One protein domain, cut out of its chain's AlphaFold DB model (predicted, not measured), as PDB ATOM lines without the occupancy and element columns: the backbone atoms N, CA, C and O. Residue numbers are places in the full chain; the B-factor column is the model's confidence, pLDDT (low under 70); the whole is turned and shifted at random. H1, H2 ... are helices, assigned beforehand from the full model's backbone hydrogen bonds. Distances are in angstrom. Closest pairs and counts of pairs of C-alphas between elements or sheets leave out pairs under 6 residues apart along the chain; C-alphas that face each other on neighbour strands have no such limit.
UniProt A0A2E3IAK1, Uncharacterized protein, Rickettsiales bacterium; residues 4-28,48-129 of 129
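This is residues 4 to 28 and 48 to 129 of the 129 residues of an uncharacterized protein of Rickettsiales bacterium (UniProt A0A2E3IAK1). Two long helices, H4 and H1, lie side by side and run opposite ways as a long arm, and at the end where H4 begins a smaller head of H2 and H3 makes a corner with them, giving an L. H2 is the short arm of the L, about perpendicular to H4; after it the chain folds back along H2 to H3, and residues 120 to 129, of which 120 to 127 belong to H4, stick out at the far end of the long arm. The printed part has 107 residues with four named helices, in the order H1, H2, H3, H4, and no named strand; the class is all helix. The whole is extended, with a radius of gyration of the C-alphas of 20.4 A, and its outline is flat, spanning 63 by 37 by 19 A.

H4, residues 90 to 127, is the longest helix. H1, residues 4 to 28, touches it with 40 pairs of C-alphas within 8 A, the closest being those of Gly 24 and Val 95, 5.1 A apart. Their lines stand at a shallow tilt of 20 degrees, and they run opposite ways. H2, residues 50 to 67, is close to H4 but not clearly touching; the closest C-alphas are those of Cys 50 and Cys 92, 6.4 A apart, and the lines are about perpendicular, at 81 degrees. H3, residues 75 to 84, touches H2, which meets it with residues 51 to 58 alone; the closest C-alphas are those of Trp 58 and Phe 75, 6.0 A apart. H2 and H3 run opposite ways at a steep tilt of 53 degrees. H3 and H4 are close but not clearly touching, with the C-alphas of Val 83 and Gln 93 closest at 7.9 A; they run opposite ways at a shallow tilt of 34.7 degrees, only just short of steep. H1 is apart from H2 and from H3. In H1, H2, H3 and H4 every O i to N i+4 pair is within hydrogen-bond range.

H4 measures 55.3 A from C-alpha 90 at (17.288, -1.567, -17.697) to C-alpha 127 at (-3.338, 47.826, -31.741). H1 measures 36.0 A and begins with C-alpha 4 at (0.968, 30.040, -35.867). H2 is 25.8 A long and H3 14.4 A.

The two C-alphas farthest apart are those of Asp 85 and Ala 129, at 65.6 A. Without residues 120 to 129, which stand free, the body spans 54 by 33 by 19 A. Residues 29 to 47 are not printed, and C-alphas 28 and 48 are 11.2 A apart across this cut, which falls in the link from H1 to H2. The link from H2 to H3 is short and the link from H3 to H4 is tight. The mean pLDDT of the printed part is 91.9, and residue 129, the chain's last, is under 70.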
ATOM      1  N   GLU A   4       1.375  31.393 -35.470       92.44
ATOM      2  CA  GLU A   4       0.968  30.040 -35.867       92.44
ATOM      3  C   GLU A   4       2.087  29.013 -35.654       92.44
ATOM      4  O   GLU A   4       1.870  27.966 -35.046       92.44
ATOM      5  N   SER A   5       3.321  29.343 -36.056       94.62
ATOM      6  CA  SER A   5       4.469  28.451 -35.859       94.62
ATOM      7  C   SER A   5       4.772  28.186 -34.378       94.62
ATOM      8  O   SER A   5       5.248  27.105 -34.030       94.62
ATOM      9  N   LEU A   6       4.488  29.149 -33.493       94.75
ATOM     10  CA  LEU A   6       4.653  28.986 -32.048       94.75
ATOM     11  C   LEU A   6       3.529  28.138 -31.443       94.75
ATOM     12  O   LEU A   6       3.812  27.287 -30.604       94.75
ATOM     13  N   LEU A   7       2.286  28.317 -31.896       95.38
ATOM     14  CA  LEU A   7       1.143  27.518 -31.446       95.38
ATOM     15  C   LEU A   7       1.297  26.041 -31.836       95.38
ATOM     16  O   LEU A   7       1.118  25.165 -30.991       95.38
ATOM     17  N   ILE A   8       1.736  25.761 -33.068       97.00
ATOM     18  CA  ILE A   8       2.033  24.392 -33.522       97.00
ATOM     19  C   ILE A   8       3.132  23.765 -32.652       97.00
ATOM     20  O   ILE A   8       3.000  22.626 -32.202       97.00
ATOM     21  N   LYS A   9       4.215  24.505 -32.375       96.06
ATOM     22  CA  LYS A   9       5.293  24.029 -31.491       96.06
ATOM     23  C   LYS A   9       4.796  23.771 -30.069       96.06
ATOM     24  O   LYS A   9       5.194  22.776 -29.471       96.06
ATOM     25  N   GLN A  10       3.938  24.639 -29.533       96.94
ATOM     26  CA  GLN A  10       3.337  24.459 -28.214       96.94
ATOM     27  C   GLN A  10       2.515  23.168 -28.147       96.94
ATOM     28  O   GLN A  10       2.693  22.409 -27.196       96.94
ATOM     29  N   ALA A  11       1.648  22.920 -29.134       97.31
ATOM     30  CA  ALA A  11       0.825  21.713 -29.193       97.31
ATOM     31  C   ALA A  11       1.703  20.454 -29.238       97.31
ATOM     32  O   ALA A  11       1.636  19.631 -28.329       97.31
ATOM     33  N   ARG A  12       2.645  20.391 -30.190       97.75
ATOM     34  CA  ARG A  12       3.573  19.255 -30.342       97.75
ATOM     35  C   ARG A  12       4.370  18.956 -29.075       97.75
ATOM     36  O   ARG A  12       4.492  17.806 -28.678       97.75
ATOM     37  N   LEU A  13       4.917  19.982 -28.422       97.12
ATOM     38  CA  LEU A  13       5.673  19.796 -27.178       97.12
ATOM     39  C   LEU A  13       4.776  19.388 -26.005       97.12
ATOM     40  O   LEU A  13       5.247  18.733 -25.078       97.12
ATOM     41  N   SER A  14       3.503  19.784 -26.015       97.25
ATOM     42  CA  SER A  14       2.532  19.350 -25.014       97.25
ATOM     43  C   SER A  14       2.188  17.871 -25.183       97.25
ATOM     44  O   SER A  14       2.219  17.139 -24.194       97.25
ATOM     45  N   ASP A  15       1.919  17.433 -26.415       97.94
ATOM     46  CA  ASP A  15       1.623  16.033 -26.734       97.94
ATOM     47  C   ASP A  15       2.825  15.134 -26.434       97.94
ATOM     48  O   ASP A  15       2.691  14.189 -25.659       97.94
ATOM     49  N   LEU A  16       4.023  15.526 -26.881       97.31
ATOM     50  CA  LEU A  16       5.264  14.798 -26.599       97.31
ATOM     51  C   LEU A  16       5.494  14.600 -25.091       97.31
ATOM     52  O   LEU A  16       5.917  13.540 -24.647       97.31
ATOM     53  N   ARG A  17       5.205  15.607 -24.254       97.38
ATOM     54  CA  ARG A  17       5.340  15.454 -22.792       97.38
ATOM     55  C   ARG A  17       4.361  14.440 -22.211       97.38
ATOM     56  O   ARG A  17       4.688  13.826 -21.193       97.38
ATOM     57  N   ARG A  18       3.162  14.333 -22.786       93.88
ATOM     58  CA  ARG A  18       2.147  13.361 -22.375       93.88
ATOM     59  C   ARG A  18       2.563  11.957 -22.804       93.88
ATOM     60  O   ARG A  18       2.521  11.067 -21.965       93.88
ATOM     61  N   GLU A  19       3.021  11.798 -24.042       96.50
ATOM     62  CA  GLU A  19       3.546  10.538 -24.589       96.50
ATOM     63  C   GLU A  19       4.720  10.025 -23.752       96.50
ATOM     64  O   GLU A  19       4.614   8.965 -23.147       96.50
ATOM     65  N   LEU A  20       5.750  10.849 -23.533       94.19
ATOM     66  CA  LEU A  20       6.899  10.489 -22.689       94.19
ATOM     67  C   LEU A  20       6.514  10.168 -21.235       94.19
ATOM     68  O   LEU A  20       7.215   9.428 -20.547       94.19
ATOM     69  N   LYS A  21       5.424  10.757 -20.715       91.19
ATOM     70  CA  LYS A  21       4.899  10.387 -19.391       91.19
ATOM     71  C   LYS A  21       4.250   9.003 -19.439       91.19
ATOM     72  O   LYS A  21       4.511   8.225 -18.531       91.19
ATOM     73  N   ALA A  22       3.419   8.727 -20.442       90.31
ATOM     74  CA  ALA A  22       2.749   7.441 -20.605       90.31
ATOM     75  C   ALA A  22       3.764   6.309 -20.819       90.31
ATOM     76  O   ALA A  22       3.736   5.337 -20.071       90.31
ATOM     77  N   GLU A  23       4.721   6.496 -21.729       92.25
ATOM     78  CA  GLU A  23       5.831   5.564 -21.960       92.25
ATOM     79  C   GLU A  23       6.649   5.346 -20.684       92.25
ATOM     80  O   GLU A  23       6.946   4.216 -20.322       92.25
ATOM     81  N   GLY A  24       6.959   6.416 -19.943       90.31
ATOM     82  CA  GLY A  24       7.671   6.296 -18.670       90.31
ATOM     83  C   GLY A  24       6.891   5.511 -17.610       90.31
ATOM     84  O   GLY A  24       7.494   4.787 -16.825       90.31
ATOM     85  N   CYS A  25       5.563   5.632 -17.574       86.44
ATOM     86  CA  CYS A  25       4.716   4.846 -16.676       86.44
ATOM     87  C   CYS A  25       4.659   3.371 -17.092       86.44
ATOM     88  O   CYS A  25       4.782   2.494 -16.239       86.44
ATOM     89  N   GLU A  26       4.508   3.097 -18.388       89.06
ATOM     90  CA  GLU A  26       4.530   1.737 -18.926       89.06
ATOM     91  C   GLU A  26       5.880   1.067 -18.657       89.06
ATOM     92  O   GLU A  26       5.939  -0.063 -18.181       89.06
ATOM     93  N   GLU A  27       6.978   1.780 -18.879       90.44
ATOM     94  CA  GLU A  27       8.317   1.255 -18.649       90.44
ATOM     95  C   GLU A  27       8.588   1.014 -17.160       90.44
ATOM     96  O   GLU A  27       9.141  -0.019 -16.788       90.44
ATOM     97  N   ALA A  28       8.113   1.904 -16.283       87.50
ATOM     98  CA  ALA A  28       8.192   1.699 -14.840       87.50
ATOM     99  C   ALA A  28       7.468   0.418 -14.398       87.50
ATOM    100  O   ALA A  28       7.988  -0.302 -13.548       87.50
ATOM    101  N   GLU A  48       8.829  -0.790  -4.128       70.94
ATOM    102  CA  GLU A  48      10.263  -0.503  -4.106       70.94
ATOM    103  C   GLU A  48      10.871  -0.730  -5.500       70.94
ATOM    104  O   GLU A  48      11.407  -1.782  -5.830       70.94
ATOM    105  N   SER A  49      10.745   0.260  -6.385       84.25
ATOM    106  CA  SER A  49      11.499   0.283  -7.643       84.25
ATOM    107  C   SER A  49      12.994   0.492  -7.372       84.25
ATOM    108  O   SER A  49      13.352   1.102  -6.364       84.25
ATOM    109  N   CYS A  50      13.877   0.116  -8.308       89.50
ATOM    110  CA  CYS A  50      15.315   0.426  -8.197       89.50
ATOM    111  C   CYS A  50      15.566   1.933  -7.969       89.50
ATOM    112  O   CYS A  50      16.513   2.320  -7.298       89.50
ATOM    113  N   ILE A  51      14.702   2.798  -8.521       89.69
ATOM    114  CA  ILE A  51      14.778   4.255  -8.332       89.69
ATOM    115  C   ILE A  51      14.406   4.646  -6.899       89.69
ATOM    116  O   ILE A  51      15.016   5.555  -6.345       89.69
ATOM    117  N   SER A  52      13.401   3.990  -6.314       87.38
ATOM    118  CA  SER A  52      12.966   4.232  -4.936       87.38
ATOM    119  C   SER A  52      14.070   3.860  -3.944       87.38
ATOM    120  O   SER A  52      14.333   4.618  -3.018       87.38
ATOM    121  N   GLU A  53      14.743   2.737  -4.185       88.31
ATOM    122  CA  GLU A  53      15.844   2.246  -3.353       88.31
ATOM    123  C   GLU A  53      17.079   3.143  -3.454       88.31
ATOM    124  O   GLU A  53      17.549   3.645  -2.437       88.31
ATOM    125  N   ALA A  54      17.502   3.492  -4.674       89.69
ATOM    126  CA  ALA A  54      18.578   4.462  -4.880       89.69
ATOM    127  C   ALA A  54      18.268   5.822  -4.235       89.69
ATOM    128  O   ALA A  54      19.153   6.507  -3.731       89.69
ATOM    129  N   TYR A  55      16.998   6.237  -4.240       90.31
ATOM    130  CA  TYR A  55      16.574   7.476  -3.592       90.31
ATOM    131  C   TYR A  55      16.630   7.391  -2.067       90.31
ATOM    132  O   TYR A  55      16.918   8.397  -1.418       90.31
ATOM    133  N   GLN A  56      16.369   6.215  -1.501       88.50
ATOM    134  CA  GLN A  56      16.533   5.980  -0.075       88.50
ATOM    135  C   GLN A  56      18.017   5.965   0.309       88.50
ATOM    136  O   GLN A  56      18.389   6.717   1.204       88.50
ATOM    137  N   GLY A  57      18.869   5.254  -0.439       87.50
ATOM    138  CA  GLY A  57      20.323   5.284  -0.236       87.50
ATOM    139  C   GLY A  57      20.891   6.704  -0.299       87.50
ATOM    140  O   GLY A  57      21.580   7.145   0.614       87.50
ATOM    141  N   TRP A  58      20.483   7.492  -1.300       92.19
ATOM    142  CA  TRP A  58      20.878   8.900  -1.401       92.19
ATOM    143  C   TRP A  58      20.429   9.748  -0.204       92.19
ATOM    144  O   TRP A  58      21.171  10.614   0.263       92.19
ATOM    145  N   LYS A  59      19.207   9.532   0.300       89.88
ATOM    146  CA  LYS A  59      18.712  10.228   1.495       89.88
ATOM    147  C   LYS A  59      19.533   9.884   2.729       89.88
ATOM    148  O   LYS A  59      19.813  10.790   3.512       89.88
ATOM    149  N   ASP A  60      19.886   8.615   2.890       89.69
ATOM    150  CA  ASP A  60      20.658   8.131   4.028       89.69
ATOM    151  C   ASP A  60      22.081   8.717   3.992       89.69
ATOM    152  O   ASP A  60      22.525   9.300   4.981       89.69
ATOM    153  N   GLU A  61      22.730   8.727   2.822       87.12
ATOM    154  CA  GLU A  61      24.036   9.374   2.615       87.12
ATOM    155  C   GLU A  61      23.988  10.891   2.862       87.12
ATOM    156  O   GLU A  61      24.882  11.473   3.476       87.12
ATOM    157  N   CYS A  62      22.919  11.558   2.420       88.00
ATOM    158  CA  CYS A  62      22.715  12.980   2.689       88.00
ATOM    159  C   CYS A  62      22.493  13.264   4.183       88.00
ATOM    160  O   CYS A  62      22.955  14.291   4.684       88.00
ATOM    161  N   ALA A  63      21.786  12.385   4.897       87.06
ATOM    162  CA  ALA A  63      21.579  12.506   6.336       87.06
ATOM    163  C   ALA A  63      22.896  12.321   7.107       87.06
ATOM    164  O   ALA A  63      23.182  13.092   8.027       87.06
ATOM    165  N   GLU A  64      23.723  11.361   6.696       86.06
ATOM    166  CA  GLU A  64      25.058  11.139   7.251       86.06
ATOM    167  C   GLU A  64      25.989  12.331   6.978       86.06
ATOM    168  O   GLU A  64      26.599  12.875   7.902       86.06
ATOM    169  N   ALA A  65      26.028  12.837   5.743       85.12
ATOM    170  CA  ALA A  65      26.813  14.024   5.407       85.12
ATOM    171  C   ALA A  65      26.376  15.254   6.219       85.12
ATOM    172  O   ALA A  65      27.222  16.001   6.714       85.12
ATOM    173  N   ALA A  66      25.067  15.439   6.421       83.38
ATOM    174  CA  ALA A  66      24.536  16.515   7.252       83.38
ATOM    175  C   ALA A  66      24.965  16.379   8.721       83.38
ATOM    176  O   ALA A  66      25.334  17.380   9.339       83.38
ATOM    177  N   PHE A  67      24.968  15.155   9.263       83.50
ATOM    178  CA  PHE A  67      25.484  14.868  10.603       83.50
ATOM    179  C   PHE A  67      26.974  15.222  10.727       83.50
ATOM    180  O   PHE A  67      27.401  15.765  11.745       83.50
ATOM    181  N   HIS A  68      27.750  14.995   9.667       84.69
ATOM    182  CA  HIS A  68      29.173  15.334   9.596       84.69
ATOM    183  C   HIS A  68      29.471  16.768   9.118       84.69
ATOM    184  O   HIS A  68      30.638  17.122   8.948       84.69
ATOM    185  N   HIS A  69      28.453  17.618   8.935       84.56
ATOM    186  CA  HIS A  69      28.583  18.980   8.394       84.56
ATOM    187  C   HIS A  69      29.293  19.057   7.025       84.56
ATOM    188  O   HIS A  69      29.933  20.057   6.695       84.56
ATOM    189  N   CYS A  70      29.166  18.008   6.216       83.50
ATOM    190  CA  CYS A  70      29.685  17.931   4.857       83.50
ATOM    191  C   CYS A  70      28.575  18.173   3.827       83.50
ATOM    192  O   CYS A  70      27.383  18.068   4.120       83.50
ATOM    193  N   SER A  71      28.971  18.483   2.590       84.62
ATOM    194  CA  SER A  71      28.034  18.428   1.467       84.62
ATOM    195  C   SER A  71      27.745  16.966   1.150       84.62
ATOM    196  O   SER A  71      28.681  16.204   0.919       84.62
ATOM    197  N   GLY A  72      26.467  16.589   1.141       85.88
ATOM    198  CA  GLY A  72      26.042  15.286   0.636       85.88
ATOM    199  C   GLY A  72      26.238  15.171  -0.883       85.88
ATOM    200  O   GLY A  72      26.419  16.199  -1.550       85.88
ATOM    201  N   PRO A  73      26.199  13.943  -1.419       89.38
ATOM    202  CA  PRO A  73      26.321  13.696  -2.850       89.38
ATOM    203  C   PRO A  73      25.073  14.150  -3.612       89.38
ATOM    204  O   PRO A  73      23.974  14.282  -3.059       89.38
ATOM    205  N   GLU A  74      25.218  14.360  -4.916       92.12
ATOM    206  CA  GLU A  74      24.067  14.534  -5.794       92.12
ATOM    207  C   GLU A  74      23.396  13.182  -6.068       92.12
ATOM    208  O   GLU A  74      24.047  12.150  -6.209       92.12
ATOM    209  N   PHE A  75      22.069  13.173  -6.223       89.88
ATOM    210  CA  PHE A  75      21.337  11.936  -6.531       89.88
ATOM    211  C   PHE A  75      21.835  11.249  -7.816       89.88
ATOM    212  O   PHE A  75      21.738  10.032  -7.950       89.88
ATOM    213  N   ASP A  76      22.343  12.016  -8.784       91.56
ATOM    214  CA  ASP A  76      22.871  11.455 -10.029       91.56
ATOM    215  C   ASP A  76      24.171  10.670  -9.820       91.56
ATOM    216  O   ASP A  76      24.396   9.712 -10.557       91.56
ATOM    217  N   GLU A  77      24.960  11.006  -8.798       90.44
ATOM    218  CA  GLU A  77      26.171  10.274  -8.417       90.44
ATOM    219  C   GLU A  77      25.798   8.924  -7.795       90.44
ATOM    220  O   GLU A  77      26.238   7.881  -8.276       90.44
ATOM    221  N   VAL A  78      24.885   8.929  -6.816       91.12
ATOM    222  CA  VAL A  78      24.373   7.701  -6.177       91.12
ATOM    223  C   VAL A  78      23.691   6.792  -7.195       91.12
ATOM    224  O   VAL A  78      23.902   5.583  -7.222       91.12
ATOM    225  N   TRP A  79      22.895   7.363  -8.099       93.38
ATOM    226  CA  TRP A  79      22.258   6.584  -9.154       93.38
ATOM    227  C   TRP A  79      23.267   5.918 -10.096       93.38
ATOM    228  O   TRP A  79      23.009   4.807 -10.554       93.38
ATOM    229  N   GLN A  80      24.377   6.585 -10.420       93.19
ATOM    230  CA  GLN A  80      25.389   6.005 -11.298       93.19
ATOM    231  C   GLN A  80      26.057   4.791 -10.644       93.19
ATOM    232  O   GLN A  80      26.238   3.788 -11.323       93.19
ATOM    233  N   ILE A  81      26.297   4.835  -9.330       92.00
ATOM    234  CA  ILE A  81      26.792   3.687  -8.554       92.00
ATOM    235  C   ILE A  81      25.827   2.500  -8.680       92.00
ATOM    236  O   ILE A  81      26.233   1.419  -9.089       92.00
ATOM    237  N   TYR A  82      24.523   2.721  -8.479       90.50
ATOM    238  CA  TYR A  82      23.498   1.676  -8.655       90.50
ATOM    239  C   TYR A  82      23.466   1.082 -10.073       90.50
ATOM    240  O   TYR A  82      23.098  -0.079 -10.261       90.50
ATOM    241  N   VAL A  83      23.783   1.880 -11.096       92.75
ATOM    242  CA  VAL A  83      23.878   1.399 -12.481       92.75
ATOM    243  C   VAL A  83      25.143   0.568 -12.681       92.75
ATOM    244  O   VAL A  83      25.056  -0.510 -13.267       92.75
ATOM    245  N   ASP A  84      26.283   1.048 -12.191       94.06
ATOM    246  CA  ASP A  84      27.589   0.410 -12.362       94.06
ATOM    247  C   ASP A  84      27.680  -0.920 -11.592       94.06
ATOM    248  O   ASP A  84      28.217  -1.898 -12.114       94.06
ATOM    249  N   ASP A  85      27.053  -0.991 -10.415       92.88
ATOM    250  CA  ASP A  85      26.948  -2.202  -9.589       92.88
ATOM    251  C   ASP A  85      25.878  -3.189 -10.098       92.88
ATOM    252  O   ASP A  85      25.732  -4.301  -9.585       92.88
ATOM    253  N   GLY A  86      25.124  -2.817 -11.139       91.00
ATOM    254  CA  GLY A  86      24.091  -3.665 -11.744       91.00
ATOM    255  C   GLY A  86      22.799  -3.780 -10.925       91.00
ATOM    256  O   GLY A  86      21.953  -4.625 -11.225       91.00
ATOM    257  N   GLU A  87      22.608  -2.932  -9.917       88.81
ATOM    258  CA  GLU A  87      21.409  -2.908  -9.072       88.81
ATOM    259  C   GLU A  87      20.207  -2.246  -9.768       88.81
ATOM    260  O   GLU A  87      19.041  -2.569  -9.502       88.81
ATOM    261  N   ALA A  88      20.472  -1.332 -10.704       91.38
ATOM    262  CA  ALA A  88      19.453  -0.678 -11.511       91.38
ATOM    263  C   ALA A  88      19.105  -1.491 -12.767       91.38
ATOM    264  O   ALA A  88      19.866  -1.536 -13.735       91.38
ATOM    265  N   CYS A  89      17.892  -2.050 -12.812       92.50
ATOM    266  CA  CYS A  89      17.405  -2.729 -14.014       92.50
ATOM    267  C   CYS A  89      17.264  -1.774 -15.217       92.50
ATOM    268  O   CYS A  89      16.977  -0.583 -15.051       92.50
ATOM    269  N   GLU A  90      17.385  -2.318 -16.434       94.56
ATOM    270  CA  GLU A  90      17.288  -1.567 -17.697       94.56
ATOM    271  C   GLU A  90      16.007  -0.719 -17.776       94.56
ATOM    272  O   GLU A  90      16.053   0.457 -18.133       94.56
ATOM    273  N   HIS A  91      14.870  -1.260 -17.329       93.69
ATOM    274  CA  HIS A  91      13.600  -0.533 -17.304       93.69
ATOM    275  C   HIS A  91      13.659   0.734 -16.434       93.69
ATOM    276  O   HIS A  91      13.193   1.797 -16.840       93.69
ATOM    277  N   CYS A  92      14.287   0.678 -15.255       91.94
ATOM    278  CA  CYS A  92      14.451   1.862 -14.409       91.94
ATOM    279  C   CYS A  92      15.429   2.884 -15.012       91.94
ATOM    280  O   CYS A  92      15.217   4.093 -14.876       91.94
ATOM    281  N   GLN A  93      16.459   2.424 -15.725       94.12
ATOM    282  CA  GLN A  93      17.347   3.307 -16.485       94.12
ATOM    283  C   GLN A  93      16.578   4.019 -17.614       94.12
ATOM    284  O   GLN A  93      16.661   5.245 -17.752       94.12
ATOM    285  N   ASN A  94      15.734   3.290 -18.349       95.06
ATOM    286  CA  ASN A  94      14.870   3.838 -19.396       95.06
ATOM    287  C   ASN A  94      13.885   4.876 -18.843       95.06
ATOM    288  O   ASN A  94      13.754   5.964 -19.409       95.06
ATOM    289  N   VAL A  95      13.262   4.618 -17.689       93.00
ATOM    290  CA  VAL A  95      12.391   5.589 -17.002       93.00
ATOM    291  C   VAL A  95      13.126   6.900 -16.714       93.00
ATOM    292  O   VAL A  95      12.566   7.983 -16.925       93.00
ATOM    293  N   ARG A  96      14.390   6.848 -16.266       92.75
ATOM    294  CA  ARG A  96      15.194   8.063 -16.051       92.75
ATOM    295  C   ARG A  96      15.472   8.805 -17.356       92.75
ATOM    296  O   ARG A  96      15.349  10.034 -17.383       92.75
ATOM    297  N   THR A  97      15.778   8.086 -18.431       94.88
ATOM    298  CA  THR A  97      15.972   8.663 -19.770       94.88
ATOM    299  C   THR A  97      14.701   9.352 -20.273       94.88
ATOM    300  O   THR A  97      14.743  10.534 -20.629       94.88
ATOM    301  N   LEU A  98      13.549   8.683 -20.199       93.69
ATOM    302  CA  LEU A  98      12.242   9.233 -20.576       93.69
ATOM    303  C   LEU A  98      11.877  10.455 -19.721       93.69
ATOM    304  O   LEU A  98      11.439  11.486 -20.237       93.69
ATOM    305  N   LYS A  99      12.142  10.412 -18.407       93.06
ATOM    306  CA  LYS A  99      11.957  11.566 -17.512       93.06
ATOM    307  C   LYS A  99      12.847  12.741 -17.921       93.06
ATOM    308  O   LYS A  99      12.363  13.875 -17.930       93.06
ATOM    309  N   ARG A 100      14.110  12.505 -18.296       93.88
ATOM    310  CA  ARG A 100      15.039  13.548 -18.772       93.88
ATOM    311  C   ARG A 100      14.529  14.197 -20.059       93.88
ATOM    312  O   ARG A 100      14.423  15.425 -20.108       93.88
ATOM    313  N   GLN A 101      14.123  13.392 -21.039       96.56
ATOM    314  CA  GLN A 101      13.519  13.868 -22.288       96.56
ATOM    315  C   GLN A 101      12.240  14.676 -22.021       96.56
ATOM    316  O   GLN A 101      12.061  15.773 -22.555       96.56
ATOM    317  N   ARG A 102      11.380  14.206 -21.106       96.12
ATOM    318  CA  ARG A 102      10.149  14.903 -20.706       96.12
ATOM    319  C   ARG A 102      10.436  16.262 -20.071       96.12
ATOM    320  O   ARG A 102       9.713  17.230 -20.325       96.12
ATOM    321  N   MET A 103      11.468  16.351 -19.232       94.81
ATOM    322  CA  MET A 103      11.895  17.609 -18.613       94.81
ATOM    323  C   MET A 103      12.474  18.575 -19.648       94.81
ATOM    324  O   MET A 103      12.166  19.766 -19.609       94.81
ATOM    325  N   GLU A 104      13.247  18.078 -20.611       96.94
ATOM    326  CA  GLU A 104      13.756  18.884 -21.720       96.94
ATOM    327  C   GLU A 104      12.623  19.430 -22.599       96.94
ATOM    328  O   GLU A 104      12.575  20.635 -22.866       96.94
ATOM    329  N   ALA A 105      11.659  18.586 -22.976       96.31
ATOM    330  CA  ALA A 105      10.449  19.009 -23.677       96.31
ATOM    331  C   ALA A 105       9.664  20.053 -22.860       96.31
ATOM    332  O   ALA A 105       9.174  21.036 -23.415       96.31
ATOM    333  N   GLY A 106       9.613  19.902 -21.531       96.75
ATOM    334  CA  GLY A 106       9.061  20.888 -20.597       96.75
ATOM    335  C   GLY A 106       9.754  22.249 -20.657       96.75
ATOM    336  O   GLY A 106       9.079  23.272 -20.778       96.75
ATOM    337  N   ARG A 107      11.091  22.272 -20.634       97.81
ATOM    338  CA  ARG A 107      11.874  23.512 -20.765       97.81
ATOM    339  C   ARG A 107      11.634  24.189 -22.115       97.81
ATOM    340  O   ARG A 107      11.373  25.390 -22.160       97.81
ATOM    341  N   LYS A 108      11.637  23.417 -23.208       97.62
ATOM    342  CA  LYS A 108      11.324  23.922 -24.556       97.62
ATOM    343  C   LYS A 108       9.911  24.512 -24.615       97.62
ATOM    344  O   LYS A 108       9.730  25.610 -25.138       97.62
ATOM    345  N   LEU A 109       8.923  23.831 -24.029       97.50
ATOM    346  CA  LEU A 109       7.534  24.293 -23.970       97.50
ATOM    347  C   LEU A 109       7.407  25.620 -23.211       97.50
ATOM    348  O   LEU A 109       6.709  26.523 -23.671       97.50
ATOM    349  N   ALA A 110       8.099  25.761 -22.077       97.19
ATOM    350  CA  ALA A 110       8.137  27.012 -21.322       97.19
ATOM    351  C   ALA A 110       8.728  28.159 -22.159       97.19
ATOM    352  O   ALA A 110       8.145  29.244 -22.213       97.19
ATOM    353  N   GLY A 111       9.819  27.899 -22.888       97.31
ATOM    354  CA  GLY A 111      10.412  28.864 -23.818       97.31
ATOM    355  C   GLY A 111       9.452  29.298 -24.933       97.31
ATOM    356  O   GLY A 111       9.327  30.490 -25.215       97.31
ATOM    357  N   VAL A 112       8.708  28.358 -25.527       97.00
ATOM    358  CA  VAL A 112       7.695  28.665 -26.555       97.00
ATOM    359  C   VAL A 112       6.558  29.513 -25.982       97.00
ATOM    360  O   VAL A 112       6.188  30.518 -26.587       97.00
ATOM    361  N   ARG A 113       6.042  29.174 -24.795       96.69
ATOM    362  CA  ARG A 113       4.998  29.964 -24.118       96.69
ATOM    363  C   ARG A 113       5.466  31.386 -23.814       96.69
ATOM    364  O   ARG A 113       4.722  32.334 -24.047       96.69
ATOM    365  N   ALA A 114       6.708  31.555 -23.364       97.56
ATOM    366  CA  ALA A 114       7.293  32.876 -23.151       97.56
ATOM    367  C   ALA A 114       7.368  33.688 -24.458       97.56
ATOM    368  O   ALA A 114       7.032  34.875 -24.472       97.56
ATOM    369  N   ALA A 115       7.743  33.050 -25.571       96.31
ATOM    370  CA  ALA A 115       7.763  33.691 -26.884       96.31
ATOM    371  C   ALA A 115       6.359  34.117 -27.349       96.31
ATOM    372  O   ALA A 115       6.200  35.241 -27.826       96.31
ATOM    373  N   ILE A 116       5.340  33.272 -27.156       95.88
ATOM    374  CA  ILE A 116       3.936  33.600 -27.457       95.88
ATOM    375  C   ILE A 116       3.495  34.825 -26.655       95.88
ATOM    376  O   ILE A 116       3.007  35.794 -27.236       95.88
ATOM    377  N   THR A 117       3.751  34.836 -25.343       96.19
ATOM    378  CA  THR A 117       3.443  35.978 -24.472       96.19
ATOM    379  C   THR A 117       4.121  37.261 -24.954       96.19
ATOM    380  O   THR A 117       3.496  38.321 -24.974       96.19
ATOM    381  N   LYS A 118       5.388  37.190 -25.382       95.81
ATOM    382  CA  LYS A 118       6.120  38.353 -25.908       95.81
ATOM    383  C   LYS A 118       5.480  38.900 -27.186       95.81
ATOM    384  O   LYS A 118       5.344  40.116 -27.314       95.81
ATOM    385  N   VAL A 119       5.077  38.026 -28.110       94.50
ATOM    386  CA  VAL A 119       4.406  38.438 -29.353       94.50
ATOM    387  C   VAL A 119       3.029  39.034 -29.060       94.50
ATOM    388  O   VAL A 119       2.732  40.110 -29.568       94.50
ATOM    389  N   GLY A 120       2.234  38.411 -28.186       93.62
ATOM    390  CA  GLY A 120       0.924  38.933 -27.784       93.62
ATOM    391  C   GLY A 120       1.008  40.332 -27.167       93.62
ATOM    392  O   GLY A 120       0.256  41.223 -27.551       93.62
ATOM    393  N   ARG A 121       1.994  40.575 -26.289       94.81
ATOM    394  CA  ARG A 121       2.245  41.918 -25.728       94.81
ATOM    395  C   ARG A 121       2.623  42.948 -26.789       94.81
ATOM    396  O   ARG A 121       2.298  44.117 -26.624       94.81
ATOM    397  N   ARG A 122       3.343  42.544 -27.838       94.44
ATOM    398  CA  ARG A 122       3.715  43.445 -28.933       94.44
ATOM    399  C   ARG A 122       2.493  43.814 -29.776       94.44
ATOM    400  O   ARG A 122       2.253  44.996 -29.964       94.44
ATOM    401  N   LEU A 123       1.696  42.822 -30.175       92.62
ATOM    402  CA  LEU A 123       0.461  43.035 -30.939       92.62
ATOM    403  C   LEU A 123      -0.527  43.938 -30.187       92.62
ATOM    404  O   LEU A 123      -1.101  44.841 -30.777       92.62
ATOM    405  N   ALA A 124      -0.672  43.750 -28.871       94.12
ATOM    406  CA  ALA A 124      -1.529  44.603 -28.049       94.12
ATOM    407  C   ALA A 124      -1.069  46.073 -28.030       94.12
ATOM    408  O   ALA A 124      -1.901  46.971 -28.018       94.12
ATOM    409  N   LYS A 125       0.247  46.328 -28.044       95.38
ATOM    410  CA  LYS A 125       0.791  47.691 -28.144       95.38
ATOM    411  C   LYS A 125       0.575  48.295 -29.529       95.38
ATOM    412  O   LYS A 125       0.269  49.472 -29.614       95.38
ATOM    413  N   GLU A 126       0.742  47.496 -30.581       92.69
ATOM    414  CA  GLU A 126       0.529  47.918 -31.972       92.69
ATOM    415  C   GLU A 126      -0.945  48.244 -32.257       92.69
ATOM    416  O   GLU A 126      -1.216  49.140 -33.039       92.69
ATOM    417  N   GLN A 127      -1.895  47.556 -31.614       87.12
ATOM    418  CA  GLN A 127      -3.338  47.826 -31.741       87.12
ATOM    419  C   GLN A 127      -3.833  49.004 -30.890       87.12
ATOM    420  O   GLN A 127      -4.926  49.509 -31.125       87.12
ATOM    421  N   ALA A 128      -3.070  49.393 -29.867       84.62
ATOM    422  CA  ALA A 128      -3.392  50.509 -28.980       84.62
ATOM    423  C   ALA A 128      -2.757  51.841 -29.428       84.62
ATOM    424  O   ALA A 128      -2.965  52.854 -28.758       84.62
ATOM    425  N   ALA A 129      -1.962  51.821 -30.502       67.69
ATOM    426  CA  ALA A 129      -1.331  52.975 -31.138       67.69
ATOM    427  C   ALA A 129      -2.102  53.368 -32.404       67.69
ATOM    428  O   ALA A 129      -2.179  54.587 -32.669       67.69
TER     429      ALA A 129